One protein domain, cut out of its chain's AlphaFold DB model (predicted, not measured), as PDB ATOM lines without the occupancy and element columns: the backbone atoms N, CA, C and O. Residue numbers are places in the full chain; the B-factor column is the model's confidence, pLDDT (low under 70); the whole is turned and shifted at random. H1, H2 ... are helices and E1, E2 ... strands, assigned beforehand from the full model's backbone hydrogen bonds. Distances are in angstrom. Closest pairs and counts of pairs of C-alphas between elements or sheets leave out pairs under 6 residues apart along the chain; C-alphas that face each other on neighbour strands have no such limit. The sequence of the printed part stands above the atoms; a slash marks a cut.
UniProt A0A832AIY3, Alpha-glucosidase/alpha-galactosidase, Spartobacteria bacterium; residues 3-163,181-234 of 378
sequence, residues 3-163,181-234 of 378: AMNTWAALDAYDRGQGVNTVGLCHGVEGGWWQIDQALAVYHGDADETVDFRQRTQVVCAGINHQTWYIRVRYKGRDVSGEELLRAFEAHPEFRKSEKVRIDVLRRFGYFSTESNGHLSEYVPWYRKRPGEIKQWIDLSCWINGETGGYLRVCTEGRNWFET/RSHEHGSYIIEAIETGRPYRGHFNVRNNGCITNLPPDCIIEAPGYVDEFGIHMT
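This is residues 3 to 163 and 181 to 234 of the 378 residues of the protein "Alpha-glucosidase/alpha-galactosidase" of Spartobacteria bacterium (UniProt A0A832AIY3). Two lobes meet along a long strand hairpin: in one, the strongly twisted sheet of E3, E4 and E5 has H11 and H1 on one face; in the other, H2 packs on the hairpin of E1 and E2, with the helices H4, H6 and H7 grouped beyond. E1 lies beside E4 where the lobes join, and residues 154 to 163 stick out as a thin arm with the last part of H9 and H10. The printed part has 215 residues with eleven named helices and five named strands, in the order H1 H2 H3 E1 E2 H4 H5 H6 H7 H8 H9 H10 H11 E3 E4 E5; both sheets, E3 - E4 - E5 and E1 - E2, are antiparallel. The class is mixed, helices and strands; the whole is compact, with a radius of gyration of the C-alphas of 18.6 A and spans of 51 by 44 by 43 A.

E3, residues 199 to 206, E4, residues 219 to 227, and E5, residues 230 to 233, form a meander, each strand the antiparallel neighbour of the one before. E3 and E4 are a hairpin, with N 199 and O 226 within hydrogen-bond range at 3.0 A; E4 and E5 are another, with N 232 and O 225 at 2.8 A. E4 bends by 79 degrees at residue 222. H11, residues 185 to 195, is on this sheet at a height of 7.8 A, making two layers, a helix on one face of a sheet. It runs along the strands, only just, at 28 degrees to E4 on the local plane; its closest C-alphas to E4 are those of Ala 192 and Asp 227, 5.0 A apart. H1, residues 3 to 14, is on the same face and runs across the strands, at 67 degrees to E3 on the local plane; the C-alphas of Ala 3 and Ile 219 are its closest to E4, 5.5 A apart. E1, residues 56 to 63, has 14 pairs of C-alphas within 8 A of E4, the closest those of Ile 63 and Ile 220 at 4.3 A. E1 and E2, residues 66 to 74, are an antiparallel hairpin, with N 57 and O 73 at 2.8 A. H2, residues 27 to 43, comes closest to E1 at the C-alphas of Asp 36 and Thr 56, 5.8 A apart, and only grazes the larger sheet with residues 27 to 29. Residues 35 to 42 of H2 touch H4, residues 81 to 90, about perpendicular at 75 degrees, closest at C-alphas 42 and 87, 5.1 A. H4, the hub, also touches H6, residues 99 to 108, at a shallow tilt of 22 degrees, opposite ways, with C-alphas 85 and 105 closest at 6.5 A. H6 touches H7, residues 116 to 122, at a steep tilt of 58 degrees, the same way, with C-alphas 100 and 116 closest at 5.6 A. Every O i to N i+4 pair is within hydrogen-bond range in H1, H2, H4, H6, H7, H11 and H9, residues 149 to 157.

H1 begins at C-alpha 3, (201.326, 157.633, 123.625). H2 is 24.6 A long, E2 22.4 A, E1 21.8 A and E4 21.1 A; E3 measures 19.2 A, H1 16.2 A and H11 15.4 A. H3, residues 52 to 55, touches H2; H5, residues 94 to 97, touches H4 only at the corner, only just, with 3 pairs of C-alphas within 8 A. H8, residues 133 to 136, is close to but not clearly touching H6, and H10, residues 160 to 163, meets H9 only through their link. E5 ends at C-alpha 233, (196.843, 159.431, 107.941).

The C-alphas of Gly 16 and Gly 44 are the two farthest apart, 55.4 A. Residues 164 to 180 are not printed, and C-alphas 163 and 181 are 24.4 A apart across that cut. The links H1 to H2, H8 to H9 and E3 to E4 are long, with 12 residues each. Mean pLDDT of the printed part is 95.2; no printed residue is under 70.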
ATOM      1  N   ALA A   3     200.219 157.901 124.541       96.81
ATOM      2  CA  ALA A   3     201.326 157.633 123.625       96.81
ATOM      3  C   ALA A   3     202.103 156.367 124.017       96.81
ATOM      4  O   ALA A   3     202.214 155.454 123.212       96.81
ATOM      5  N   MET A   4     202.557 156.252 125.272       97.75
ATOM      6  CA  MET A   4     203.311 155.076 125.739       97.75
ATOM      7  C   MET A   4     202.509 153.770 125.665       97.75
ATOM      8  O   MET A   4     203.054 152.746 125.264       97.75
ATOM      9  N   ASN A   5     201.223 153.803 126.035       97.56
ATOM     10  CA  ASN A   5     200.368 152.615 126.005       97.56
ATOM     11  C   ASN A   5     200.097 152.161 124.566       97.56
ATOM     12  O   ASN A   5     200.219 150.977 124.265       97.56
ATOM     13  N   THR A   6     199.779 153.107 123.680       98.25
ATOM     14  CA  THR A   6     199.567 152.844 122.249       98.25
ATOM     15  C   THR A   6     200.845 152.306 121.613       98.25
ATOM     16  O   THR A   6     200.802 151.328 120.877       98.25
ATOM     17  N   TRP A   7     201.999 152.879 121.966       98.38
ATOM     18  CA  TRP A   7     203.302 152.431 121.480       98.38
ATOM     19  C   TRP A   7     203.589 150.989 121.891       98.38
ATOM     20  O   TRP A   7     203.912 150.161 121.046       98.38
ATOM     21  N   ALA A   8     203.420 150.662 123.174       97.56
ATOM     22  CA  ALA A   8     203.624 149.304 123.665       97.56
ATOM     23  C   ALA A   8     202.663 148.296 123.007       97.56
ATOM     24  O   ALA A   8     203.081 147.187 122.677       97.56
ATOM     25  N   ALA A   9     201.399 148.682 122.800       97.94
ATOM     26  CA  ALA A   9     200.398 147.841 122.149       97.94
ATOM     27  C   ALA A   9     200.731 147.582 120.673       97.94
ATOM     28  O   ALA A   9     200.681 146.435 120.233       97.94
ATOM     29  N   LEU A  10     201.139 148.616 119.932       98.00
ATOM     30  CA  LEU A  10     201.551 148.485 118.534       98.00
ATOM     31  C   LEU A  10     202.851 147.689 118.388       98.00
ATOM     32  O   LEU A  10     202.938 146.834 117.518       98.00
ATOM     33  N   ASP A  11     203.828 147.863 119.281       97.62
ATOM     34  CA  ASP A  11     205.033 147.023 119.269       97.62
ATOM     35  C   ASP A  11     204.711 145.548 119.563       97.62
ATOM     36  O   ASP A  11     205.373 144.651 119.043       97.62
ATOM     37  N   ALA A  12     203.717 145.268 120.413       97.44
ATOM     38  CA  ALA A  12     203.242 143.904 120.637       97.44
ATOM     39  C   ALA A  12     202.501 143.354 119.409       97.44
ATOM     40  O   ALA A  12     202.715 142.199 119.044       97.44
ATOM     41  N   TYR A  13     201.676 144.173 118.755       97.69
ATOM     42  CA  TYR A  13     200.998 143.822 117.507       97.69
ATOM     43  C   TYR A  13     201.993 143.473 116.392       97.69
ATOM     44  O   TYR A  13     201.868 142.406 115.796       97.69
ATOM     45  N   ASP A  14     203.040 144.280 116.203       96.69
ATOM     46  CA  ASP A  14     204.083 144.049 115.192       96.69
ATOM     47  C   ASP A  14     204.856 142.736 115.428       96.69
ATOM     48  O   ASP A  14     205.367 142.122 114.493       96.69
ATOM     49  N   ARG A  15     204.913 142.261 116.681       97.12
ATOM     50  CA  ARG A  15     205.485 140.953 117.055       97.12
ATOM     51  C   ARG A  15     204.490 139.787 116.967       97.12
ATOM     52  O   ARG A  15     204.841 138.675 117.359       97.12
ATOM     53  N   GLY A  16     203.254 140.015 116.524       97.38
ATOM     54  CA  GLY A  16     202.188 139.005 116.505       97.38
ATOM     55  C   GLY A  16     201.650 138.638 117.896       97.38
ATOM     56  O   GLY A  16     201.103 137.555 118.081       97.38
ATOM     57  N   GLN A  17     201.831 139.514 118.888       96.19
ATOM     58  CA  GLN A  17     201.487 139.299 120.303       96.19
ATOM     59  C   GLN A  17     200.411 140.273 120.814       96.19
ATOM     60  O   GLN A  17     200.182 140.365 122.020       96.19
ATOM     61  N   GLY A  18     199.782 141.045 119.927       94.38
ATOM     62  CA  GLY A  18     198.854 142.111 120.294       94.38
ATOM     63  C   GLY A  18     197.762 142.337 119.256       94.38
ATOM     64  O   GLY A  18     197.587 141.546 118.331       94.38
ATOM     65  N   VAL A  19     197.034 143.438 119.417       95.25
ATOM     66  CA  VAL A  19     195.962 143.872 118.512       95.25
ATOM     67  C   VAL A  19     196.308 145.226 117.910       95.25
ATOM     68  O   VAL A  19     196.936 146.060 118.570       95.25
ATOM     69  N   ASN A  20     195.878 145.455 116.669       94.62
ATOM     70  CA  ASN A  20     196.019 146.764 116.049       94.62
ATOM     71  C   ASN A  20     195.296 147.804 116.918       94.62
ATOM     72  O   ASN A  20     194.136 147.615 117.281       94.62
ATOM     73  N   THR A  21     196.006 148.860 117.307       97.19
ATOM     74  CA  THR A  21     195.574 149.774 118.365       97.19
ATOM     75  C   THR A  21     195.704 151.217 117.902       97.19
ATOM     76  O   THR A  21     196.758 151.635 117.431       97.19
ATOM     77  N   VAL A  22     194.651 152.001 118.121       97.81
ATOM     78  CA  VAL A  22     194.650 153.458 117.963       97.81
ATOM     79  C   VAL A  22     194.385 154.110 119.315       97.81
ATOM     80  O   VAL A  22     193.522 153.664 120.073       97.81
ATOM     81  N   GLY A  23     195.123 155.172 119.631       97.88
ATOM     82  CA  GLY A  23     194.835 155.998 120.799       97.88
ATOM     83  C   GLY A  23     193.899 157.161 120.457       97.88
ATOM     84  O   GLY A  23     194.058 157.817 119.424       97.88
ATOM     85  N   LEU A  24     192.930 157.441 121.330       96.50
ATOM     86  CA  LEU A  24     191.893 158.455 121.106       96.50
ATOM     87  C   LEU A  24     191.914 159.509 122.214       96.50
ATOM     88  O   LEU A  24     191.962 159.173 123.397       96.50
ATOM     89  N   CYS A  25     191.866 160.782 121.832       94.69
ATOM     90  CA  CYS A  25     191.844 161.922 122.742       94.69
ATOM     91  C   CYS A  25     190.974 163.031 122.145       94.69
ATOM     92  O   CYS A  25     190.983 163.215 120.936       94.69
ATOM     93  N   HIS A  26     190.264 163.789 122.979       91.06
ATOM     94  CA  HIS A  26     189.448 164.928 122.544       91.06
ATOM     95  C   HIS A  26     190.158 166.288 122.700       91.06
ATOM     96  O   HIS A  26     189.535 167.333 122.518       91.06
ATOM     97  N   GLY A  27     191.444 166.327 123.062       89.81
ATOM     98  CA  GLY A  27     192.151 167.586 123.346       89.81
ATOM     99  C   GLY A  27     192.147 168.571 122.167       89.81
ATOM    100  O   GLY A  27     191.979 169.780 122.346       89.81
ATOM    101  N   VAL A  28     192.261 168.058 120.936       95.06
ATOM    102  CA  VAL A  28     192.191 168.876 119.709       95.06
ATOM    103  C   VAL A  28     190.811 169.510 119.522       95.06
ATOM    104  O   VAL A  28     190.693 170.653 119.096       95.06
ATOM    105  N   GLU A  29     189.752 168.785 119.854       92.56
ATOM    106  CA  GLU A  29     188.382 169.278 119.751       92.56
ATOM    107  C   GLU A  29     188.153 170.462 120.708       92.56
ATOM    108  O   GLU A  29     187.656 171.515 120.301       92.56
ATOM    109  N   GLY A  30     188.607 170.329 121.960       92.06
ATOM    110  CA  GLY A  30     188.474 171.378 122.972       92.06
ATOM    111  C   GLY A  30     189.202 172.673 122.603       92.06
ATOM    112  O   GLY A  30     188.630 173.758 122.709       92.06
ATOM    113  N   GLY A  31     190.448 172.586 122.131       94.88
ATOM    114  CA  GLY A  31     191.176 173.787 121.712       94.88
ATOM    115  C   GLY A  31     190.659 174.387 120.393       94.88
ATOM    116  O   GLY A  31     190.701 175.605 120.249       94.88
ATOM    117  N   TRP A  32     190.121 173.583 119.466       96.19
ATOM    118  CA  TRP A  32     189.498 174.080 118.232       96.19
ATOM    119  C   TRP A  32     188.256 174.912 118.564       96.19
ATOM    120  O   TRP A  32     188.133 176.042 118.084       96.19
ATOM    121  N   TRP A  33     187.404 174.422 119.467       95.12
ATOM    122  CA  TRP A  33     186.284 175.198 119.996       95.12
ATOM    123  C   TRP A  33     186.747 176.518 120.641       95.12
ATOM    124  O   TRP A  33     186.183 177.572 120.357       95.12
ATOM    125  N   GLN A  34     187.811 176.511 121.455       95.94
ATOM    126  CA  GLN A  34     188.324 177.748 122.067       95.94
ATOM    127  C   GLN A  34     188.890 178.744 121.051       95.94
ATOM    128  O   GLN A  34     188.705 179.946 121.224       95.94
ATOM    129  N   ILE A  35     189.574 178.265 120.008       97.88
ATOM    130  CA  ILE A  35     190.078 179.108 118.916       97.88
ATOM    131  C   ILE A  35     188.917 179.828 118.232       97.88
ATOM    132  O   ILE A  35     188.978 181.043 118.054       97.88
ATOM    133  N   ASP A  36     187.859 179.093 117.884       97.56
ATOM    134  CA  ASP A  36     186.674 179.676 117.262       97.56
ATOM    135  C   ASP A  36     186.025 180.724 118.173       97.56
ATOM    136  O   ASP A  36     185.809 181.852 117.740       97.56
ATOM    137  N   GLN A  37     185.820 180.409 119.454       96.75
ATOM    138  CA  GLN A  37     185.215 181.338 120.413       96.75
ATOM    139  C   GLN A  37     186.060 182.598 120.633       96.75
ATOM    140  O   GLN A  37     185.524 183.706 120.702       96.75
ATOM    141  N   ALA A  38     187.386 182.459 120.720       97.69
ATOM    142  CA  ALA A  38     188.291 183.597 120.838       97.69
ATOM    143  C   ALA A  38     188.177 184.520 119.617       97.69
ATOM    144  O   ALA A  38     188.034 185.734 119.772       97.69
ATOM    145  N   LEU A  39     188.201 183.948 118.409       98.38
ATOM    146  CA  LEU A  39     188.078 184.701 117.162       98.38
ATOM    147  C   LEU A  39     186.698 185.341 117.023       98.38
ATOM    148  O   LEU A  39     186.617 186.511 116.660       98.38
ATOM    149  N   ALA A  40     185.633 184.623 117.371       96.81
ATOM    150  CA  ALA A  40     184.278 185.121 117.217       96.81
ATOM    151  C   ALA A  40     183.983 186.312 118.144       96.81
ATOM    152  O   ALA A  40     183.381 187.311 117.745       96.81
ATOM    153  N   VAL A  41     184.491 186.263 119.379       96.25
ATOM    154  CA  VAL A  41     184.453 187.411 120.299       96.25
ATOM    155  C   VAL A  41     185.301 188.567 119.769       96.25
ATOM    156  O   VAL A  41     184.865 189.716 119.815       96.25
ATOM    157  N   TYR A  42     186.500 188.283 119.258       97.56
ATOM    158  CA  TYR A  42     187.423 189.305 118.763       97.56
ATOM    159  C   TYR A  42     186.889 190.061 117.537       97.56
ATOM    160  O   TYR A  42     187.063 191.275 117.449       97.56
ATOM    161  N   HIS A  43     186.206 189.365 116.625       96.75
ATOM    162  CA  HIS A  43     185.605 189.949 115.418       96.75
ATOM    163  C   HIS A  43     184.171 190.454 115.624       96.75
ATOM    164  O   HIS A  43     183.597 191.043 114.710       96.75
ATOM    165  N   GLY A  44     183.599 190.271 116.819       95.56
ATOM    166  CA  GLY A  44     182.247 190.728 117.146       95.56
ATOM    167  C   GLY A  44     181.141 189.948 116.430       95.56
ATOM    168  O   GLY A  44     180.060 190.488 116.209       95.56
ATOM    169  N   ASP A  45     181.405 188.694 116.060       94.00
ATOM    170  CA  ASP A  45     180.507 187.824 115.295       94.00
ATOM    171  C   ASP A  45     180.218 186.488 116.005       94.00
ATOM    172  O   ASP A  45     179.928 185.476 115.363       94.00
ATOM    173  N   ALA A  46     180.272 186.508 117.341       89.38
ATOM    174  CA  ALA A  46     179.907 185.396 118.211       89.38
ATOM    175  C   ALA A  46     178.448 184.960 118.006       89.38
ATOM    176  O   ALA A  46     177.512 185.724 118.243       89.38
ATOM    177  N   ASP A  47     178.278 183.698 117.612       86.38
ATOM    178  CA  ASP A  47     176.986 183.040 117.437       86.38
ATOM    179  C   ASP A  47     177.081 181.589 117.928       86.38
ATOM    180  O   ASP A  47     177.758 180.747 117.328       86.38
ATOM    181  N   GLU A  48     176.403 181.306 119.039       81.81
ATOM    182  CA  GLU A  48     176.385 179.988 119.682       81.81
ATOM    183  C   GLU A  48     175.498 178.970 118.942       81.81
ATOM    184  O   GLU A  48     175.548 177.784 119.254       81.81
ATOM    185  N   THR A  49     174.687 179.405 117.970       85.81
ATOM    186  CA  THR A  49     173.772 178.521 117.221       85.81
ATOM    187  C   THR A  49     174.440 177.814 116.045       85.81
ATOM    188  O   THR A  49     173.926 176.815 115.541       85.81
ATOM    189  N   VAL A  50     175.597 178.312 115.613       85.44
ATOM    190  CA  VAL A  50     176.357 177.779 114.483       85.44
ATOM    191  C   VAL A  50     177.480 176.883 115.004       85.44
ATOM    192  O   VAL A  50     178.270 177.300 115.853       85.44
ATOM    193  N   ASP A  51     177.579 175.663 114.460       89.69
ATOM    194  CA  ASP A  51     178.685 174.745 114.757       89.69
ATOM    195  C   ASP A  51     180.018 175.413 114.400       89.69
ATOM    196  O   ASP A  51     180.256 175.818 113.257       89.69
ATOM    197  N   PHE A  52     180.901 175.509 115.391       93.00
ATOM    198  CA  PHE A  52     182.199 176.159 115.270       93.00
ATOM    199  C   PHE A  52     183.049 175.572 114.128       93.00
ATOM    200  O   PHE A  52     183.851 176.287 113.529       93.00
ATOM    201  N   ARG A  53     182.848 174.300 113.753       92.56
ATOM    202  CA  ARG A  53     183.557 173.657 112.629       92.56
ATOM    203  C   ARG A  53     183.187 174.237 111.263       92.56
ATOM    204  O   ARG A  53     183.970 174.144 110.316       92.56
ATOM    205  N   GLN A  54     182.007 174.851 111.150       92.69
ATOM    206  CA  GLN A  54     181.573 175.531 109.927       92.69
ATOM    207  C   GLN A  54     182.310 176.861 109.740       92.69
ATOM    208  O   GLN A  54     182.598 177.264 108.614       92.69
ATOM    209  N   ARG A  55     182.663 177.533 110.840       94.38
ATOM    210  CA  ARG A  55     183.411 178.794 110.814       94.38
ATOM    211  C   ARG A  55     184.913 178.577 110.818       94.38
ATOM    212  O   ARG A  55     185.617 179.269 110.091       94.38
ATOM    213  N   THR A  56     185.400 177.634 111.609       97.12
ATOM    214  CA  THR A  56     186.825 177.451 111.860       97.12
ATOM    215  C   THR A  56     187.284 176.110 111.320       97.12
ATOM    216  O   THR A  56     186.679 175.094 111.633       97.12
ATOM    217  N   GLN A  57     188.383 176.072 110.570       97.19
ATOM    218  CA  GLN A  57     189.049 174.838 110.148       97.19
ATOM    219  C   GLN A  57     190.487 174.822 110.654       97.19
ATOM    220  O   GLN A  57     191.180 175.837 110.604       97.19
ATOM    221  N   VAL A  58     190.951 173.659 111.112       97.50
ATOM    222  CA  VAL A  58     192.285 173.518 111.703       97.50
ATOM    223  C   VAL A  58     193.074 172.345 111.130       97.50
ATOM    224  O   VAL A  58     192.522 171.286 110.805       97.50
ATOM    225  N   VAL A  59     194.391 172.530 111.071       98.00
ATOM    226  CA  VAL A  59     195.370 171.442 111.017       98.00
ATOM    227  C   VAL A  59     196.115 171.455 112.344       98.00
ATOM    228  O   VAL A  59     196.735 172.460 112.700       98.00
ATOM    229  N   CYS A  60     196.025 170.349 113.079       98.06
ATOM    230  CA  CYS A  60     196.648 170.193 114.383       98.06
ATOM    231  C   CYS A  60     197.489 168.917 114.415       98.06
ATOM    232  O   CYS A  60     196.978 167.848 114.089       98.06
ATOM    233  N   ALA A  61     198.767 169.022 114.769       98.50
ATOM    234  CA  ALA A  61     199.689 167.890 114.710       98.50
ATOM    235  C   ALA A  61     200.759 167.949 115.810       98.50
ATOM    236  O   ALA A  61     201.125 169.026 116.285       98.50
ATOM    237  N   GLY A  62     201.248 166.785 116.234       98.31
ATOM    238  CA  GLY A  62     202.250 166.628 117.290       98.31
ATOM    239  C   GLY A  62     202.155 165.253 117.935       98.31
ATOM    240  O   GLY A  62     202.095 164.250 117.235       98.31
ATOM    241  N   ILE A  63     202.127 165.204 119.264       98.06
ATOM    242  CA  ILE A  63     201.907 163.981 120.054       98.06
ATOM    243  C   ILE A  63     200.783 164.225 121.062       98.06
ATOM    244  O   ILE A  63     200.462 165.383 121.337       98.06
ATOM    245  N   ASN A  64     200.220 163.170 121.657       97.06
ATOM    246  CA  ASN A  64     199.119 163.324 122.611       97.06
ATOM    247  C   ASN A  64     199.374 164.373 123.703       97.06
ATOM    248  O   ASN A  64     200.439 164.377 124.322       97.06
ATOM    249  N   HIS A  65     198.375 165.232 123.932       95.06
ATOM    250  CA  HIS A  65     198.394 166.385 124.848       95.06
ATOM    251  C   HIS A  65     199.461 167.456 124.549       95.06
ATOM    252  O   HIS A  65     199.672 168.377 125.340       95.06
ATOM    253  N   GLN A  66     200.133 167.357 123.404       95.69
ATOM    254  CA  GLN A  66     201.202 168.257 122.988       95.69
ATOM    255  C   GLN A  66     201.208 168.421 121.459       95.69
ATOM    256  O   GLN A  66     202.254 168.410 120.803       95.69
ATOM    257  N   THR A  67     200.009 168.526 120.887       96.69
ATOM    258  CA  THR A  67     199.772 168.875 119.485       96.69
ATOM    259  C   THR A  67     199.591 170.381 119.325       96.69
ATOM    260  O   THR A  67     199.136 171.081 120.233       96.69
ATOM    261  N   TRP A  68     199.926 170.880 118.139       98.25
ATOM    262  CA  TRP A  68     200.007 172.305 117.834       98.25
ATOM    263  C   TRP A  68     199.096 172.649 116.664       98.25
ATOM    264  O   TRP A  68     199.103 171.951 115.651       98.25
ATOM    265  N   TYR A  69     198.328 173.731 116.783       98.38
ATOM    266  CA  TYR A  69     197.511 174.258 115.689       98.38
ATOM    267  C   TYR A  69     198.408 174.980 114.685       98.38
ATOM    268  O   TYR A  69     198.629 176.185 114.784       98.38
ATOM    269  N   ILE A  70     198.951 174.219 113.737       98.12
ATOM    270  CA  ILE A  70     199.896 174.708 112.723       98.12
ATOM    271  C   ILE A  70     199.211 175.456 111.577       98.12
ATOM    272  O   ILE A  70     199.861 176.215 110.863       98.12
ATOM    273  N   ARG A  71     197.895 175.276 111.410       97.94
ATOM    274  CA  ARG A  71     197.078 176.084 110.504       97.94
ATOM    275  C   ARG A  71     195.693 176.297 111.088       97.94
ATOM    276  O   ARG A  71     195.048 175.336 111.503       97.94
ATOM    277  N   VAL A  72     195.229 177.540 111.050       98.56
ATOM    278  CA  VAL A  72     193.872 177.935 111.430       98.56
ATOM    279  C   VAL A  72     193.282 178.752 110.289       98.56
ATOM    280  O   VAL A  72     193.899 179.708 109.823       98.56
ATOM    281  N   ARG A  73     192.083 178.379 109.843       98.50
ATOM    282  CA  ARG A  73     191.247 179.182 108.950       98.50
ATOM    283  C   ARG A  73     189.972 179.565 109.675       98.50
ATOM    284  O   ARG A  73     189.367 178.709 110.308       98.50
ATOM    285  N   TYR A  74     189.560 180.818 109.555       98.25
ATOM    286  CA  TYR A  74     188.317 181.344 110.112       98.25
ATOM    287  C   TYR A  74     187.513 181.992 108.994       98.25
ATOM    288  O   TYR A  74     188.032 182.855 108.294       98.25
ATOM    289  N   LYS A  75     186.276 181.551 108.768       96.06
ATOM    290  CA  LYS A  75     185.397 181.997 107.674       96.06
ATOM    291  C   LYS A  75     186.112 182.013 106.316       96.06
ATOM    292  O   LYS A  75     186.011 182.957 105.541       96.06
ATOM    293  N   GLY A  76     186.891 180.963 106.054       96.12
ATOM    294  CA  GLY A  76     187.616 180.771 104.800       96.12
ATOM    295  C   GLY A  76     188.961 181.501 104.673       96.12
ATOM    296  O   GLY A  76     189.708 181.165 103.751       96.12
ATOM    297  N   ARG A  77     189.339 182.411 105.581       97.50
ATOM    298  CA  ARG A  77     190.657 183.084 105.559       97.50
ATOM    299  C   ARG A  77     191.643 182.448 106.532       97.50
ATOM    300  O   ARG A  77     191.240 182.012 107.605       97.50
ATOM    301  N   ASP A  78     192.922 182.401 106.167       98.25
ATOM    302  CA  ASP A  78     193.977 181.989 107.097       98.25
ATOM    303  C   ASP A  78     194.109 183.021 108.239       98.25
ATOM    304  O   ASP A  78     193.958 184.230 108.035       98.25
ATOM    305  N   VAL A  79     194.351 182.524 109.451       98.56
ATOM    306  CA  VAL A  79     194.522 183.314 110.676       98.56
ATOM    307  C   VAL A  79     195.975 183.204 111.120       98.56
ATOM    308  O   VAL A  79     196.507 182.104 111.266       98.56
ATOM    309  N   SER A  80     196.623 184.347 111.342       98.38
ATOM    310  CA  SER A  80     198.002 184.381 111.838       98.38
ATOM    311  C   SER A  80     198.073 184.089 113.341       98.38
ATOM    312  O   SER A  80     197.119 184.332 114.081       98.38
ATOM    313  N   GLY A  81     199.240 183.643 113.818       98.12
ATOM    314  CA  GLY A  81     199.492 183.485 115.255       98.12
ATOM    315  C   GLY A  81     199.333 184.792 116.044       98.12
ATOM    316  O   GLY A  81     198.839 184.771 117.168       98.12
ATOM    317  N   GLU A  82     199.674 185.941 115.449       98.56
ATOM    318  CA  GLU A  82     199.508 187.265 116.068       98.56
ATOM    319  C   GLU A  82     198.041 187.677 116.206       98.56
ATOM    320  O   GLU A  82     197.635 188.257 117.214       98.56
ATOM    321  N   GLU A  83     197.224 187.399 115.189       98.62
ATOM    322  CA  GLU A  83     195.784 187.616 115.275       98.62
ATOM    323  C   GLU A  83     195.161 186.693 116.322       98.62
ATOM    324  O   GLU A  83     194.405 187.159 117.175       98.62
ATOM    325  N   LEU A  84     195.533 185.410 116.307       98.62
ATOM    326  CA  LEU A  84     195.049 184.442 117.282       98.62
ATOM    327  C   LEU A  84     195.424 184.857 118.711       98.62
ATOM    328  O   LEU A  84     194.592 184.790 119.613       98.62
ATOM    329  N   LEU A  85     196.649 185.350 118.916       98.81
ATOM    330  CA  LEU A  85     197.101 185.861 120.207       98.81
ATOM    331  C   LEU A  85     196.215 187.013 120.690       98.81
ATOM    332  O   LEU A  85     195.704 186.956 121.808       98.81
ATOM    333  N   ARG A  86     195.985 188.020 119.836       98.75
ATOM    334  CA  ARG A  86     195.114 189.160 120.166       98.75
ATOM    335  C   ARG A  86     193.697 188.709 120.507       98.75
ATOM    336  O   ARG A  86     193.105 189.241 121.444       98.75
ATOM    337  N   ALA A  87     193.176 187.711 119.796       98.56
ATOM    338  CA  ALA A  87     191.857 187.155 120.060       98.56
ATOM    339  C   ALA A  87     191.768 186.505 121.453       98.56
ATOM    340  O   ALA A  87     190.862 186.814 122.230       98.56
ATOM    341  N   PHE A  88     192.746 185.672 121.824       98.56
ATOM    342  CA  PHE A  88     192.792 185.056 123.155       98.56
ATOM    343  C   PHE A  88     193.005 186.072 124.288       98.56
ATOM    344  O   PHE A  88     192.416 185.926 125.361       98.56
ATOM    345  N   GLU A  89     193.818 187.109 124.073       98.44
ATOM    346  CA  GLU A  89     194.034 188.183 125.055       98.44
ATOM    347  C   GLU A  89     192.794 189.070 125.252       98.44
ATOM    348  O   GLU A  89     192.544 189.548 126.366       98.44
ATOM    349  N   ALA A  90     192.016 189.281 124.187       97.31
ATOM    350  CA  ALA A  90     190.772 190.041 124.222       97.31
ATOM    351  C   ALA A  90     189.624 189.259 124.879       97.31
ATOM    352  O   ALA A  90     188.744 189.865 125.495       97.31
ATOM    353  N   HIS A  91     189.634 187.925 124.789       97.81
ATOM    354  CA  HIS A  91     188.564 187.100 125.333       97.81
ATOM    355  C   HIS A  91     188.492 187.211 126.876       97.81
ATOM    356  O   HIS A  91     189.478 186.927 127.564       97.81
ATOM    357  N   PRO A  92     187.329 187.561 127.467       94.62
ATOM    358  CA  PRO A  92     187.214 187.936 128.884       94.62
ATOM    359  C   PRO A  92     187.584 186.818 129.867       94.62
ATOM    360  O   PRO A  92     188.150 187.098 130.928       94.62
ATOM    361  N   GLU A  93     187.297 185.565 129.507       95.31
ATOM    362  CA  GLU A  93     187.593 184.397 130.344       95.31
ATOM    363  C   GLU A  93     188.933 183.730 129.998       95.31
ATOM    364  O   GLU A  93     189.765 183.559 130.889       95.31
ATOM    365  N   PHE A  94     189.210 183.435 128.721       96.25
ATOM    366  CA  PHE A  94     190.456 182.765 128.321       96.25
ATOM    367  C   PHE A  94     191.729 183.525 128.698       96.25
ATOM    368  O   PHE A  94     192.693 182.894 129.126       96.25
ATOM    369  N   ARG A  95     191.731 184.865 128.696       96.69
ATOM    370  CA  ARG A  95     192.872 185.647 129.212       96.69
ATOM    371  C   ARG A  95     193.232 185.341 130.674       96.69
ATOM    372  O   ARG A  95     194.334 185.654 131.116       96.69
ATOM    373  N   LYS A  96     192.289 184.786 131.445       95.25
ATOM    374  CA  LYS A  96     192.468 184.386 132.846       95.25
ATOM    375  C   LYS A  96     192.743 182.892 132.966       95.25
ATOM    376  O   LYS A  96     193.611 182.523 133.749       95.25
ATOM    377  N   SER A  97     192.019 182.046 132.231       95.06
ATOM    378  CA  SER A  97     192.126 180.587 132.363       95.06
ATOM    379  C   SER A  97     193.279 179.975 131.561       95.06
ATOM    380  O   SER A  97     193.782 178.931 131.961       95.06
ATOM    381  N   GLU A  98     193.740 180.631 130.488       96.94
ATOM    382  CA  GLU A  98     194.682 180.090 129.489       96.94
ATOM    383  C   GLU A  98     196.065 180.746 129.484       96.94
ATOM    384  O   GLU A  98     196.746 180.789 128.461       96.94
ATOM    385  N   LYS A  99     196.508 181.276 130.626       97.62
ATOM    386  CA  LYS A  99     197.734 182.086 130.749       97.62
ATOM    387  C   LYS A  99     198.982 181.413 130.163       97.62
ATOM    388  O   LYS A  99     199.773 182.069 129.494       97.62
ATOM    389  N   VAL A 100     199.154 180.114 130.407       97.81
ATOM    390  CA  VAL A 100     200.263 179.301 129.892       97.81
ATOM    391  C   VAL A 100     200.151 179.144 128.384       97.81
ATOM    392  O   VAL A 100     201.124 179.388 127.678       97.81
ATOM    393  N   ARG A 101     198.969 178.796 127.869       97.69
ATOM    394  CA  ARG A 101     198.766 178.646 126.422       97.69
ATOM    395  C   ARG A 101     198.927 179.961 125.667       97.69
ATOM    396  O   ARG A 101     199.483 179.957 124.576       97.69
ATOM    397  N   ILE A 102     198.503 181.078 126.256       98.50
ATOM    398  CA  ILE A 102     198.694 182.425 125.705       98.50
ATOM    399  C   ILE A 102     200.179 182.806 125.690       98.50
ATOM    400  O   ILE A 102     200.660 183.328 124.689       98.50
ATOM    401  N   ASP A 103     200.930 182.537 126.763       98.44
ATOM    402  CA  ASP A 103     202.375 182.811 126.790       98.44
ATOM    403  C   ASP A 103     203.147 181.914 125.810       98.44
ATOM    404  O   ASP A 103     204.035 182.401 125.109       98.44
ATOM    405  N   VAL A 104     202.761 180.641 125.676       98.12
ATOM    406  CA  VAL A 104     203.304 179.743 124.645       98.12
ATOM    407  C   VAL A 104     202.977 180.264 123.246       98.12
ATOM    408  O   VAL A 104     203.899 180.423 122.452       98.12
ATOM    409  N   LEU A 105     201.722 180.619 122.952       98.50
ATOM    410  CA  LEU A 105     201.326 181.197 121.663       98.50
ATOM    411  C   LEU A 105     202.123 182.469 121.348       98.50
ATOM    412  O   LEU A 105     202.628 182.611 120.238       98.50
ATOM    413  N   ARG A 106     202.324 183.352 122.332       98.50
ATOM    414  CA  ARG A 106     203.138 184.568 122.181       98.50
ATOM    415  C   ARG A 106     204.585 184.268 121.789       98.50
ATOM    416  O   ARG A 106     205.178 185.026 121.030       98.50
ATOM    417  N   ARG A 107     205.174 183.202 122.331       98.06
ATOM    418  CA  ARG A 107     206.590 182.853 122.120       98.06
ATOM    419  C   ARG A 107     206.820 181.969 120.899       98.06
ATOM    420  O   ARG A 107     207.880 182.052 120.292       98.06
ATOM    421  N   PHE A 108     205.861 181.103 120.581       97.81
ATOM    422  CA  PHE A 108     205.984 180.077 119.546       97.81
ATOM    423  C   PHE A 108     205.304 180.500 118.244       97.81
ATOM    424  O   PHE A 108     205.686 180.014 117.185       97.81
ATOM    425  N   GLY A 109     204.291 181.367 118.312       97.88
ATOM    426  CA  GLY A 109     203.400 181.678 117.191       97.88
ATOM    427  C   GLY A 109     202.317 180.621 116.947       97.88
ATOM    428  O   GLY A 109     201.493 180.800 116.056       97.88
ATOM    429  N   TYR A 110     202.280 179.553 117.753       98.12
ATOM    430  CA  TYR A 110     201.346 178.433 117.616       98.12
ATOM    431  C   TYR A 110     200.631 178.142 118.934       98.12
ATOM    432  O   TYR A 110     201.252 178.094 119.997       98.12
ATOM    433  N   PHE A 111     199.318 177.922 118.858       97.94
ATOM    434  CA  PHE A 111     198.509 177.503 120.000       97.94
ATOM    435  C   PHE A 111     198.633 175.983 120.187       97.94
ATOM    436  O   PHE A 111     198.798 175.249 119.211       97.94
ATOM    437  N   SER A 112     198.543 175.503 121.427       96.25
ATOM    438  CA  SER A 112     198.640 174.076 121.771       96.25
ATOM    439  C   SER A 112     197.298 173.554 122.283       96.25
ATOM    440  O   SER A 112     196.537 174.296 122.906       96.25
ATOM    441  N   THR A 113     197.000 172.285 122.013       88.75
ATOM    442  CA  THR A 113     195.673 171.679 122.231       88.75
ATOM    443  C   THR A 113     195.241 171.587 123.672       88.75
ATOM    444  O   THR A 113     194.162 172.075 124.000       88.75
ATOM    445  N   GLU A 114     196.056 170.969 124.519       87.62
ATOM    446  CA  GLU A 114     195.561 170.566 125.825       87.62
ATOM    447  C   GLU A 114     195.460 171.742 126.796       87.62
ATOM    448  O   GLU A 114     196.116 172.769 126.620       87.62
ATOM    449  N   SER A 115     194.608 171.605 127.812       90.56
ATOM    450  CA  SER A 115     194.300 172.673 128.760       90.56
ATOM    451  C   SER A 115     195.532 173.373 129.354       90.56
ATOM    452  O   SER A 115     196.621 172.799 129.459       90.56
ATOM    453  N   ASN A 116     195.337 174.598 129.863       94.75
ATOM    454  CA  ASN A 116     196.367 175.357 130.583       94.75
ATOM    455  C   ASN A 116     197.133 174.512 131.614       94.75
ATOM    456  O   ASN A 116     198.360 174.576 131.708       94.75
ATOM    457  N   GLY A 117     196.394 173.699 132.376       92.56
ATOM    458  CA  GLY A 117     196.955 172.812 133.378       92.56
ATOM    459  C   GLY A 117     197.871 171.757 132.784       92.56
ATOM    460  O   GLY A 117     199.033 171.703 133.181       92.56
ATOM    461  N   HIS A 118     197.395 170.966 131.833       91.56
ATOM    462  CA  HIS A 118     198.192 169.899 131.233       91.56
ATOM    463  C   HIS A 118     199.399 170.442 130.470       91.56
ATOM    464  O   HIS A 118     200.506 169.954 130.675       91.56
ATOM    465  N   LEU A 119     199.249 171.500 129.661       95.50
ATOM    466  CA  LEU A 119     200.397 172.054 128.934       95.50
ATOM    467  C   LEU A 119     201.514 172.479 129.895       95.50
ATOM    468  O   LEU A 119     202.689 172.232 129.634       95.50
ATOM    469  N   SER A 120     201.154 173.058 131.045       95.38
ATOM    470  CA  SER A 120     202.128 173.455 132.068       95.38
ATOM    471  C   SER A 120     202.865 172.288 132.747       95.38
ATOM    472  O   SER A 120     203.845 172.534 133.448       95.38
ATOM    473  N   GLU A 121     202.410 171.045 132.564       92.44
ATOM    474  CA  GLU A 121     203.061 169.818 133.053       92.44
ATOM    475  C   GLU A 121     204.098 169.290 132.064       92.44
ATOM    476  O   GLU A 121     205.123 168.765 132.489       92.44
ATOM    477  N   TYR A 122     203.867 169.478 130.763       93.25
ATOM    478  CA  TYR A 122     204.738 168.973 129.698       93.25
ATOM    479  C   TYR A 122     205.926 169.889 129.374       93.25
ATOM    480  O   TYR A 122     206.797 169.511 128.592       93.25
ATOM    481  N   VAL A 123     205.991 171.088 129.964       95.62
ATOM    482  CA  VAL A 123     207.065 172.060 129.705       95.62
ATOM    483  C   VAL A 123     207.771 172.506 130.993       95.62
ATOM    484  O   VAL A 123     207.132 172.716 132.026       95.62
ATOM    485  N   PRO A 124     209.096 172.750 130.956       96.44
ATOM    486  CA  PRO A 124     209.903 172.975 132.159       96.44
ATOM    487  C   PRO A 124     209.838 174.422 132.686       96.44
ATOM    488  O   PRO A 124     210.701 174.858 133.455       96.44
ATOM    489  N   TRP A 125     208.891 175.242 132.221       96.50
ATOM    490  CA  TRP A 125     208.938 176.695 132.425       96.50
ATOM    491  C   TRP A 125     208.061 177.173 133.580       96.50
ATOM    492  O   TRP A 125     208.531 177.961 134.398       96.50
ATOM    493  N   TYR A 126     206.834 176.660 133.697       96.81
ATOM    494  CA  TYR A 126     205.789 177.302 134.505       96.81
ATOM    495  C   TYR A 126     205.609 176.709 135.909       96.81
ATOM    496  O   TYR A 126     205.176 177.408 136.826       96.81
ATOM    497  N   ARG A 127     205.962 175.432 136.114       94.94
ATOM    498  CA  ARG A 127     205.692 174.699 137.369       94.94
ATOM    499  C   ARG A 127     206.888 174.515 138.309       94.94
ATOM    500  O   ARG A 127     206.768 173.837 139.324       94.94
ATOM    501  N   LYS A 128     208.031 175.147 138.027       94.19
ATOM    502  CA  LYS A 128     209.283 174.915 138.778       94.19
ATOM    503  C   LYS A 128     209.555 175.854 139.957       94.19
ATOM    504  O   LYS A 128     210.344 175.522 140.835       94.19
ATOM    505  N   ARG A 129     208.926 177.035 140.000       93.69
ATOM    506  CA  ARG A 129     209.179 178.063 141.029       93.69
ATOM    507  C   ARG A 129     207.932 178.269 141.894       93.69
ATOM    508  O   ARG A 129     207.002 178.931 141.445       93.69
ATOM    509  N   PRO A 130     207.894 177.765 143.145       91.38
ATOM    510  CA  PRO A 130     206.707 177.819 144.006       91.38
ATOM    511  C   PRO A 130     206.036 179.194 144.139       91.38
ATOM    512  O   PRO A 130     204.809 179.271 144.174       91.38
ATOM    513  N   GLY A 131     206.834 180.268 144.199       92.56
ATOM    514  CA  GLY A 131     206.340 181.646 144.296       92.56
ATOM    515  C   GLY A 131     205.704 182.185 143.011       92.56
ATOM    516  O   GLY A 131     204.940 183.143 143.069       92.56
ATOM    517  N   GLU A 132     205.965 181.555 141.865       94.69
ATOM    518  CA  GLU A 132     205.507 182.002 140.544       94.69
ATOM    519  C   GLU A 132     204.347 181.158 140.002       94.69
ATOM    520  O   GLU A 132     203.584 181.645 139.177       94.69
ATOM    521  N   ILE A 133     204.136 179.929 140.495       95.56
ATOM    522  CA  ILE A 133     203.106 179.007 139.968       95.56
ATOM    523  C   ILE A 133     201.715 179.662 139.908       95.56
ATOM    524  O   ILE A 133     201.000 179.523 138.921       95.56
ATOM    525  N   LYS A 134     201.324 180.436 140.931       95.06
ATOM    526  CA  LYS A 134     200.010 181.108 140.965       95.06
ATOM    527  C   LYS A 134     199.829 182.184 139.884       95.06
ATOM    528  O   LYS A 134     198.698 182.570 139.612       95.06
ATOM    529  N   GLN A 135     200.913 182.669 139.280       95.88
ATOM    530  CA  GLN A 135     200.838 183.595 138.151       95.88
ATOM    531  C   GLN A 135     200.289 182.880 136.914       95.88
ATOM    532  O   GLN A 135     199.494 183.464 136.189       95.88
ATOM    533  N   TRP A 136     200.632 181.600 136.743       96.94
ATOM    534  CA  TRP A 136     200.312 180.773 135.574       96.94
ATOM    535  C   TRP A 136     199.032 179.954 135.718       96.94
ATOM    536  O   TRP A 136     198.389 179.622 134.724       96.94
ATOM    537  N   ILE A 137     198.656 179.639 136.955       96.06
ATOM    538  CA  ILE A 137     197.494 178.807 137.256       96.06
ATOM    539  C   ILE A 137     196.277 179.672 137.567       96.06
ATOM    540  O   ILE A 137     196.377 180.724 138.205       96.06
ATOM    541  N   ASP A 138     195.118 179.211 137.121       93.88
ATOM    542  CA  ASP A 138     193.816 179.702 137.547       93.88
ATOM    543  C   ASP A 138     193.095 178.606 138.349       93.88
ATOM    544  O   ASP A 138     193.221 177.424 138.047       93.88
ATOM    545  N   LEU A 139     192.394 178.985 139.421       94.25
ATOM    546  CA  LEU A 139     191.754 178.034 140.344       94.25
ATOM    547  C   LEU A 139     190.234 177.955 140.164       94.25
ATOM    548  O   LEU A 139     189.563 177.337 140.990       94.25
ATOM    549  N   SER A 140     189.676 178.573 139.115       91.88
ATOM    550  CA  SER A 140     188.236 178.484 138.834       91.88
ATOM    551  C   SER A 140     187.822 177.076 138.390       91.88
ATOM    552  O   SER A 140     186.733 176.617 138.732       91.88
ATOM    553  N   CYS A 141     188.718 176.359 137.705       91.88
ATOM    554  CA  CYS A 141     188.547 174.969 137.305       91.88
ATOM    555  C   CYS A 141     189.850 174.191 137.521       91.88
ATOM    556  O   CYS A 141     190.938 174.706 137.278       91.88
ATOM    557  N   TRP A 142     189.747 172.927 137.946       92.12
ATOM    558  CA  TRP A 142     190.913 172.074 138.212       92.12
ATOM    559  C   TRP A 142     191.827 171.941 136.985       92.12
ATOM    560  O   TRP A 142     193.053 171.923 137.114       92.12
ATOM    561  N   ILE A 143     191.220 171.900 135.794       91.44
ATOM    562  CA  ILE A 143     191.891 171.678 134.511       91.44
ATOM    563  C   ILE A 143     192.780 172.864 134.100       91.44
ATOM    564  O   ILE A 143     193.658 172.717 133.250       91.44
ATOM    565  N   ASN A 144     192.618 174.018 134.761       94.44
ATOM    566  CA  ASN A 144     193.427 175.218 134.550       94.44
ATOM    567  C   ASN A 144     194.789 175.150 135.275       94.44
ATOM    568  O   ASN A 144     195.569 176.105 135.224       94.44
ATOM    569  N   GLY A 145     195.095 174.015 135.916       93.12
ATOM    570  CA  GLY A 145     196.411 173.671 136.460       93.12
ATOM    571  C   GLY A 145     196.506 173.675 137.977       93.12
ATOM    572  O   GLY A 145     197.588 173.871 138.529       93.12
ATOM    573  N   GLU A 146     195.383 173.452 138.660       94.56
ATOM    574  CA  GLU A 146     195.386 173.220 140.100       94.56
ATOM    575  C   GLU A 146     196.320 172.045 140.447       94.56
ATOM    576  O   GLU A 146     196.163 170.929 139.943       94.56
ATOM    577  N   THR A 147     197.258 172.260 141.372       92.25
ATOM    578  CA  THR A 147     198.163 171.203 141.838       92.25
ATOM    579  C   THR A 147     197.370 170.100 142.530       92.25
ATOM    580  O   THR A 147     196.804 170.297 143.609       92.25
ATOM    581  N   GLY A 148     197.363 168.910 141.929       91.06
ATOM    582  CA  GLY A 148     196.559 167.784 142.406       91.06
ATOM    583  C   GLY A 148     195.051 167.993 142.228       91.06
ATOM    584  O   GLY A 148     194.272 167.333 142.914       91.06
ATOM    585  N   GLY A 149     194.635 168.895 141.331       91.94
ATOM    586  CA  GLY A 149     193.229 169.210 141.081       91.94
ATOM    587  C   GLY A 149     192.430 168.017 140.571       91.94
ATOM    588  O   GLY A 149     191.352 167.746 141.093       91.94
ATOM    589  N   TYR A 150     192.986 167.240 139.636       90.31
ATOM    590  CA  TYR A 150     192.337 166.017 139.156       90.31
ATOM    591  C   TYR A 150     192.094 165.020 140.301       90.31
ATOM    592  O   TYR A 150     190.974 164.556 140.498       90.31
ATOM    593  N   LEU A 151     193.105 164.783 141.149       91.62
ATOM    594  CA  LEU A 151     192.964 163.933 142.337       91.62
ATOM    595  C   LEU A 151     191.877 164.452 143.288       91.62
ATOM    596  O   LEU A 151     191.096 163.655 143.812       91.62
ATOM    597  N   ARG A 152     191.812 165.770 143.520       92.81
ATOM    598  CA  ARG A 152     190.761 166.383 144.340       92.81
ATOM    599  C   ARG A 152     189.380 166.099 143.753       92.81
ATOM    600  O   ARG A 152     188.532 165.589 144.478       92.81
ATOM    601  N   VAL A 153     189.172 166.380 142.468       89.44
ATOM    602  CA  VAL A 153     187.879 166.185 141.795       89.44
ATOM    603  C   VAL A 153     187.467 164.716 141.786       89.44
ATOM    604  O   VAL A 153     186.334 164.409 142.145       89.44
ATOM    605  N   CYS A 154     188.383 163.791 141.493       89.44
ATOM    606  CA  CYS A 154     188.103 162.357 141.591       89.44
ATOM    607  C   CYS A 154     187.753 161.935 143.023       89.44
ATOM    608  O   CYS A 154     186.878 161.100 143.216       89.44
ATOM    609  N   THR A 155     188.411 162.508 144.035       89.44
ATOM    610  CA  THR A 155     188.119 162.206 145.446       89.44
ATOM    611  C   THR A 155     186.747 162.732 145.861       89.44
ATOM    612  O   THR A 155     186.022 162.038 146.565       89.44
ATOM    613  N   GLU A 156     186.386 163.936 145.418       88.44
ATOM    614  CA  GLU A 156     185.082 164.562 145.661       88.44
ATOM    615  C   GLU A 156     183.948 163.809 144.944       88.44
ATOM    616  O   GLU A 156     182.879 163.617 145.518       88.44
ATOM    617  N   GLY A 157     184.198 163.330 143.723       82.75
ATOM    618  CA  GLY A 157     183.233 162.595 142.904       82.75
ATOM    619  C   GLY A 157     183.207 161.081 143.123       82.75
ATOM    620  O   GLY A 157     182.393 160.404 142.510       82.75
ATOM    621  N   ARG A 158     184.068 160.512 143.978       82.06
ATOM    622  CA  ARG A 158     184.276 159.049 144.080       82.06
ATOM    623  C   ARG A 158     183.033 158.230 144.445       82.06
ATOM    624  O   ARG A 158     183.029 157.026 144.221       82.06
ATOM    625  N   ASN A 159     182.020 158.869 145.025       75.62
ATOM    626  CA  ASN A 159     180.786 158.215 145.462       75.62
ATOM    627  C   ASN A 159     179.696 158.223 144.377       75.62
ATOM    628  O   ASN A 159     178.572 157.826 144.666       75.62
ATOM    629  N   TRP A 160     180.007 158.640 143.140       75.12
ATOM    630  CA  TRP A 160     179.044 158.671 142.030       75.12
ATOM    631  C   TRP A 160     178.356 157.314 141.804       75.12
ATOM    632  O   TRP A 160     177.183 157.264 141.446       75.12
ATOM    633  N   PHE A 161     179.047 156.197 142.062       73.94
ATOM    634  CA  PHE A 161     178.454 154.863 141.935       73.94
ATOM    635  C   PHE A 161     177.356 154.607 142.979       73.94
ATOM    636  O   PHE A 161     176.396 153.896 142.719       73.94
ATOM    637  N   GLU A 162     177.452 155.209 144.162       78.88
ATOM    638  CA  GLU A 162     176.405 155.110 145.181       78.88
ATOM    639  C   GLU A 162     175.274 156.118 144.925       78.88
ATOM    640  O   GLU A 162     174.115 155.837 145.225       78.88
ATOM    641  N   THR A 163     175.587 157.298 144.373       78.69
ATOM    642  CA  THR A 163     174.636 158.420 144.277       78.69
ATOM    643  C   THR A 163     173.941 158.574 142.930       78.69
ATOM    644  O   THR A 163     172.786 159.008 142.889       78.69
ATOM    645  N   ARG A 181     174.475 162.398 120.385       89.38
ATOM    646  CA  ARG A 181     175.758 161.738 120.130       89.38
ATOM    647  C   ARG A 181     176.905 162.665 120.522       89.38
ATOM    648  O   ARG A 181     177.005 163.794 120.045       89.38
ATOM    649  N   SER A 182     177.806 162.166 121.366       89.94
ATOM    650  CA  SER A 182     178.982 162.930 121.776       89.94
ATOM    651  C   SER A 182     179.956 163.145 120.612       89.94
ATOM    652  O   SER A 182     179.886 162.490 119.573       89.94
ATOM    653  N   HIS A 183     180.913 164.049 120.806       87.81
ATOM    654  CA  HIS A 183     182.000 164.298 119.855       87.81
ATOM    655  C   HIS A 183     183.151 163.281 119.970       87.81
ATOM    656  O   HIS A 183     184.181 163.439 119.320       87.81
ATOM    657  N   GLU A 184     182.994 162.241 120.795       92.38
ATOM    658  CA  GLU A 184     184.039 161.250 121.043       92.38
ATOM    659  C   GLU A 184     184.260 160.343 119.825       92.38
ATOM    660  O   GLU A 184     183.321 159.768 119.264       92.38
ATOM    661  N   HIS A 185     185.528 160.172 119.447       94.94
ATOM    662  CA  HIS A 185     185.948 159.538 118.193       94.94
ATOM    663  C   HIS A 185     185.428 158.104 117.996       94.94
ATOM    664  O   HIS A 185     185.117 157.718 116.872       94.94
ATOM    665  N   GLY A 186     185.324 157.313 119.070       95.62
ATOM    666  CA  GLY A 186     185.102 155.863 118.985       95.62
ATOM    667  C   GLY A 186     183.867 155.465 118.174       95.62
ATOM    668  O   GLY A 186     183.958 154.615 117.293       95.62
ATOM    669  N   SER A 187     182.729 156.124 118.410       94.81
ATOM    670  CA  SER A 187     181.497 155.813 117.674       94.81
ATOM    671  C   SER A 187     181.600 156.156 116.184       94.81
ATOM    672  O   SER A 187     181.027 155.452 115.361       94.81
ATOM    673  N   TYR A 188     182.304 157.234 115.822       95.81
ATOM    674  CA  TYR A 188     182.474 157.661 114.426       95.81
ATOM    675  C   TYR A 188     183.440 156.768 113.662       95.81
ATOM    676  O   TYR A 188     183.218 156.510 112.487       95.81
ATOM    677  N   ILE A 189     184.479 156.264 114.330       97.31
ATOM    678  CA  ILE A 189     185.400 155.286 113.742       97.31
ATOM    679  C   ILE A 189     184.638 154.007 113.382       97.31
ATOM    680  O   ILE A 189     184.760 153.529 112.261       97.31
ATOM    681  N   ILE A 190     183.827 153.484 114.312       96.69
ATOM    682  CA  ILE A 190     183.030 152.273 114.069       96.69
ATOM    683  C   ILE A 190     182.047 152.512 112.920       96.69
ATOM    684  O   ILE A 190     182.021 151.738 111.974       96.69
ATOM    685  N   GLU A 191     181.278 153.604 112.955       96.75
ATOM    686  CA  GLU A 191     180.342 153.938 111.874       96.75
ATOM    687  C   GLU A 191     181.044 154.046 110.513       96.75
ATOM    688  O   GLU A 191     180.527 153.531 109.525       96.75
ATOM    689  N   ALA A 192     182.210 154.689 110.449       98.00
ATOM    690  CA  ALA A 192     182.949 154.855 109.203       98.00
ATOM    691  C   ALA A 192     183.412 153.521 108.610       98.00
ATOM    692  O   ALA A 192     183.270 153.314 107.407       98.00
ATOM    693  N   ILE A 193     183.900 152.609 109.453       97.69
ATOM    694  CA  ILE A 193     184.341 151.275 109.027       97.69
ATOM    695  C   ILE A 193     183.147 150.426 108.573       97.69
ATOM    696  O   ILE A 193     183.210 149.787 107.528       97.69
ATOM    697  N   GLU A 194     182.044 150.442 109.323       97.88
ATOM    698  CA  GLU A 194     180.879 149.585 109.052       97.88
ATOM    699  C   GLU A 194     180.010 150.085 107.886       97.88
ATOM    700  O   GLU A 194     179.297 149.302 107.260       97.88
ATOM    701  N   THR A 195     180.018 151.392 107.605       97.38
ATOM    702  CA  THR A 195     179.103 152.009 106.624       97.38
ATOM    703  C   THR A 195     179.798 152.666 105.434       97.38
ATOM    704  O   THR A 195     179.113 153.119 104.518       97.38
ATOM    705  N   GLY A 196     181.126 152.799 105.467       96.25
ATOM    706  CA  GLY A 196     181.896 153.555 104.477       96.25
ATOM    707  C   GLY A 196     181.716 155.078 104.567       96.25
ATOM    708  O   GLY A 196     182.283 155.809 103.758       96.25
ATOM    709  N   ARG A 197     180.941 155.603 105.534       96.62
ATOM    710  CA  ARG A 197     180.759 157.051 105.729       96.62
ATOM    711  C   ARG A 197     182.066 157.681 106.231       96.62
ATOM    712  O   ARG A 197     182.412 157.456 107.389       96.62
ATOM    713  N   PRO A 198     182.749 158.535 105.446       97.00
ATOM    714  CA  PRO A 198     184.068 159.009 105.837       97.00
ATOM    715  C   PRO A 198     184.038 159.841 107.120       97.00
ATOM    716  O   PRO A 198     183.229 160.763 107.258       97.00
ATOM    717  N   TYR A 199     184.971 159.564 108.029       97.31
ATOM    718  CA  TYR A 199     185.149 160.329 109.260       97.31
ATOM    719  C   TYR A 199     186.526 160.984 109.318       97.31
ATOM    720  O   TYR A 199     187.544 160.304 109.253       97.31
ATOM    721  N   ARG A 200     186.576 162.308 109.500       96.56
ATOM    722  CA  ARG A 200     187.827 163.031 109.761       96.56
ATOM    723  C   ARG A 200     188.025 163.213 111.263       96.56
ATOM    724  O   ARG A 200     187.207 163.860 111.915       96.56
ATOM    725  N   GLY A 201     189.148 162.734 111.785       96.25
ATOM    726  CA  GLY A 201     189.518 162.859 113.196       96.25
ATOM    727  C   GLY A 201     191.001 163.158 113.387       96.25
ATOM    728  O   GLY A 201     191.713 163.416 112.418       96.25
ATOM    729  N   HIS A 202     191.451 163.129 114.643       97.19
ATOM    730  CA  HIS A 202     192.869 163.131 115.000       97.19
ATOM    731  C   HIS A 202     193.169 161.826 115.727       97.19
ATOM    732  O   HIS A 202     192.446 161.447 116.647       97.19
ATOM    733  N   PHE A 203     194.202 161.118 115.285       98.06
ATOM    734  CA  PHE A 203     194.442 159.747 115.724       98.06
ATOM    735  C   PHE A 203     195.841 159.597 116.278       98.06
ATOM    736  O   PHE A 203     196.796 160.118 115.699       98.06
ATOM    737  N   ASN A 204     195.951 158.857 117.387       98.50
ATOM    738  CA  ASN A 204     197.241 158.471 117.924       98.50
ATOM    739  C   ASN A 204     197.711 157.166 117.290       98.50
ATOM    740  O   ASN A 204     197.205 156.097 117.639       98.50
ATOM    741  N   VAL A 205     198.667 157.266 116.370       98.25
ATOM    742  CA  VAL A 205     199.217 156.141 115.597       98.25
ATOM    743  C   VAL A 205     200.733 156.272 115.448       98.25
ATOM    744  O   VAL A 205     201.307 157.317 115.761       98.25
ATOM    745  N   ARG A 206     201.394 155.214 114.965       98.19
ATOM    746  CA  ARG A 206     202.825 155.255 114.636       98.19
ATOM    747  C   ARG A 206     203.083 156.306 113.548       98.19
ATOM    748  O   ARG A 206     202.358 156.351 112.559       98.19
ATOM    749  N   ASN A 207     204.099 157.147 113.741       98.56
ATOM    750  CA  ASN A 207     204.377 158.300 112.886       98.56
ATOM    751  C   ASN A 207     204.588 157.908 111.424       98.56
ATOM    752  O   ASN A 207     203.971 158.499 110.544       98.56
ATOM    753  N   ASN A 208     205.462 156.930 111.160       97.25
ATOM    754  CA  ASN A 208     205.753 156.424 109.814       97.25
ATOM    755  C   ASN A 208     205.984 157.535 108.763       97.25
ATOM    756  O   ASN A 208     205.592 157.404 107.607       97.25
ATOM    757  N   GLY A 209     206.616 158.644 109.167       97.25
ATOM    758  CA  GLY A 209     206.925 159.778 108.289       97.25
ATOM    759  C   GLY A 209     205.780 160.770 108.052       97.25
ATOM    760  O   GLY A 209     205.954 161.697 107.269       97.25
ATOM    761  N   CYS A 210     204.636 160.625 108.728       98.31
ATOM    762  CA  CYS A 210     203.527 161.581 108.673       98.31
ATOM    763  C   CYS A 210     203.977 162.991 109.097       98.31
ATOM    764  O   CYS A 210     203.728 163.966 108.385       98.31
ATOM    765  N   ILE A 211     204.703 163.083 110.214       98.69
ATOM    766  CA  ILE A 211     205.413 164.280 110.663       98.69
ATOM    767  C   ILE A 211     206.912 164.046 110.459       98.69
ATOM    768  O   ILE A 211     207.527 163.247 111.173       98.69
ATOM    769  N   THR A 212     207.504 164.719 109.473       98.56
ATOM    770  CA  THR A 212     208.809 164.338 108.900       98.56
ATOM    771  C   THR A 212     210.004 164.642 109.798       98.56
ATOM    772  O   THR A 212     211.020 163.956 109.709       98.56
ATOM    773  N   ASN A 213     209.878 165.603 110.715       98.44
ATOM    774  CA  ASN A 213     210.910 165.948 111.697       98.44
ATOM    775  C   ASN A 213     210.659 165.375 113.106       98.44
ATOM    776  O   ASN A 213     211.263 165.833 114.084       98.44
ATOM    777  N   LEU A 214     209.804 164.353 113.218       98.75
ATOM    778  CA  LEU A 214     209.683 163.496 114.399       98.75
ATOM    779  C   LEU A 214     210.135 162.060 114.064       98.75
ATOM    780  O   LEU A 214     210.029 161.637 112.912       98.75
ATOM    781  N   PRO A 215     210.620 161.274 115.045       98.62
ATOM    782  CA  PRO A 215     211.025 159.889 114.821       98.62
ATOM    783  C   PRO A 215     209.907 159.038 114.192       98.62
ATOM    784  O   PRO A 215     208.748 159.181 114.581       98.62
ATOM    785  N   PRO A 216     210.212 158.139 113.242       98.25
ATOM    786  CA  PRO A 216     209.189 157.356 112.542       98.25
ATOM    787  C   PRO A 216     208.488 156.329 113.443       98.25
ATOM    788  O   PRO A 216     207.353 155.948 113.177       98.25
ATOM    789  N   ASP A 217     209.147 155.893 114.513       97.94
ATOM    790  CA  ASP A 217     208.658 154.889 115.456       97.94
ATOM    791  C   ASP A 217     207.706 155.451 116.518       97.94
ATOM    792  O   ASP A 217     207.005 154.665 117.159       97.94
ATOM    793  N   CYS A 218     207.688 156.773 116.725       98.56
ATOM    794  CA  CYS A 218     206.922 157.392 117.801       98.56
ATOM    795  C   CYS A 218     205.419 157.416 117.529       98.56
ATOM    796  O   CYS A 218     204.973 157.282 116.393       98.56
ATOM    797  N   ILE A 219     204.638 157.600 118.595       98.75
ATOM    798  CA  ILE A 219     203.193 157.792 118.485       98.75
ATOM    799  C   ILE A 219     202.899 159.282 118.372       98.75
ATOM    800  O   ILE A 219     203.132 160.041 119.314       98.75
ATOM    801  N   ILE A 220     202.392 159.679 117.212       98.69
ATOM    802  CA  ILE A 220     201.954 161.045 116.921       98.69
ATOM    803  C   ILE A 220     200.454 161.166 117.105       98.69
ATOM    804  O   ILE A 220     199.761 160.164 117.046       98.69
ATOM    805  N   GLU A 221     199.959 162.390 117.235       98.56
ATOM    806  CA  GLU A 221     198.549 162.738 117.083       98.56
ATOM    807  C   GLU A 221     198.429 163.752 115.940       98.56
ATOM    808  O   GLU A 221     199.014 164.836 115.991       98.56
ATOM    809  N   ALA A 222     197.731 163.363 114.874       98.25
ATOM    810  CA  ALA A 222     197.633 164.114 113.622       98.25
ATOM    811  C   ALA A 222     196.295 163.817 112.919       98.25
ATOM    812  O   ALA A 222     195.649 162.817 113.251       98.25
ATOM    813  N   PRO A 223     195.848 164.659 111.966       97.75
ATOM    814  CA  PRO A 223     194.616 164.417 111.235       97.75
ATOM    815  C   PRO A 223     194.702 163.170 110.349       97.75
ATOM    816  O   PRO A 223     195.698 162.922 109.664       97.75
ATOM    817  N   GLY A 224     193.602 162.429 110.313       97.81
ATOM    818  CA  GLY A 224     193.394 161.319 109.394       97.81
ATOM    819  C   GLY A 224     191.931 161.187 108.996       97.81
ATOM    820  O   GLY A 224     191.056 161.879 109.532       97.81
ATOM    821  N   TYR A 225     191.683 160.276 108.067       98.19
ATOM    822  CA  TYR A 225     190.357 159.899 107.596       98.19
ATOM    823  C   TYR A 225     190.111 158.428 107.897       98.19
ATOM    824  O   TYR A 225     191.035 157.626 107.831       98.19
ATOM    825  N   VAL A 226     188.877 158.087 108.239       98.44
ATOM    826  CA  VAL A 226     188.437 156.707 108.436       98.44
ATOM    827  C   VAL A 226     187.400 156.380 107.383       98.44
ATOM    828  O   VAL A 226     186.479 157.174 107.182       98.44
ATOM    829  N   ASP A 227     187.554 155.229 106.746       97.50
ATOM    830  CA  ASP A 227     186.595 154.618 105.830       97.50
ATOM    831  C   ASP A 227     186.522 153.095 106.070       97.50
ATOM    832  O   ASP A 227     187.057 152.587 107.061       97.50
ATOM    833  N   GLU A 228     185.862 152.366 105.168       97.25
ATOM    834  CA  GLU A 228     185.710 150.903 105.202       97.25
ATOM    835  C   GLU A 228     187.038 150.118 105.185       97.25
ATOM    836  O   GLU A 228     187.074 148.956 105.590       97.25
ATOM    837  N   PHE A 229     188.146 150.745 104.774       96.25
ATOM    838  CA  PHE A 229     189.485 150.149 104.769       96.25
ATOM    839  C   PHE A 229     190.323 150.520 106.002       96.25
ATOM    840  O   PHE A 229     191.430 150.003 106.170       96.25
ATOM    841  N   GLY A 230     189.808 151.377 106.889       95.88
ATOM    842  CA  GLY A 230     190.443 151.740 108.153       95.88
ATOM    843  C   GLY A 230     190.923 153.189 108.205       95.88
ATOM    844  O   GLY A 230     190.298 154.087 107.650       95.88
ATOM    845  N   ILE A 231     191.999 153.435 108.961       97.38
ATOM    846  CA  ILE A 231     192.514 154.783 109.243       97.38
ATOM    847  C   ILE A 231     193.620 155.150 108.248       97.38
ATOM    848  O   ILE A 231     194.663 154.499 108.199       97.38
ATOM    849  N   HIS A 232     193.435 156.271 107.555       97.38
ATOM    850  CA  HIS A 232     194.368 156.846 106.588       97.38
ATOM    851  C   HIS A 232     194.906 158.181 107.099       97.38
ATOM    852  O   HIS A 232     194.179 159.172 107.213       97.38
ATOM    853  N   MET A 233     196.198 158.223 107.423       97.94
ATOM    854  CA  MET A 233     196.843 159.431 107.941       97.94
ATOM    855  C   MET A 233     197.202 160.403 106.819       97.94
ATOM    856  O   MET A 233     197.667 159.998 105.755       97.94
ATOM    857  N   THR A 234     197.026 161.701 107.067       95.81
ATOM    858  CA  THR A 234     197.416 162.746 106.110       95.81
ATOM    859  C   THR A 234     198.870 163.158 106.343       95.81
ATOM    860  O   THR A 234     199.192 163.512 107.476       95.81
TER     861      THR A 234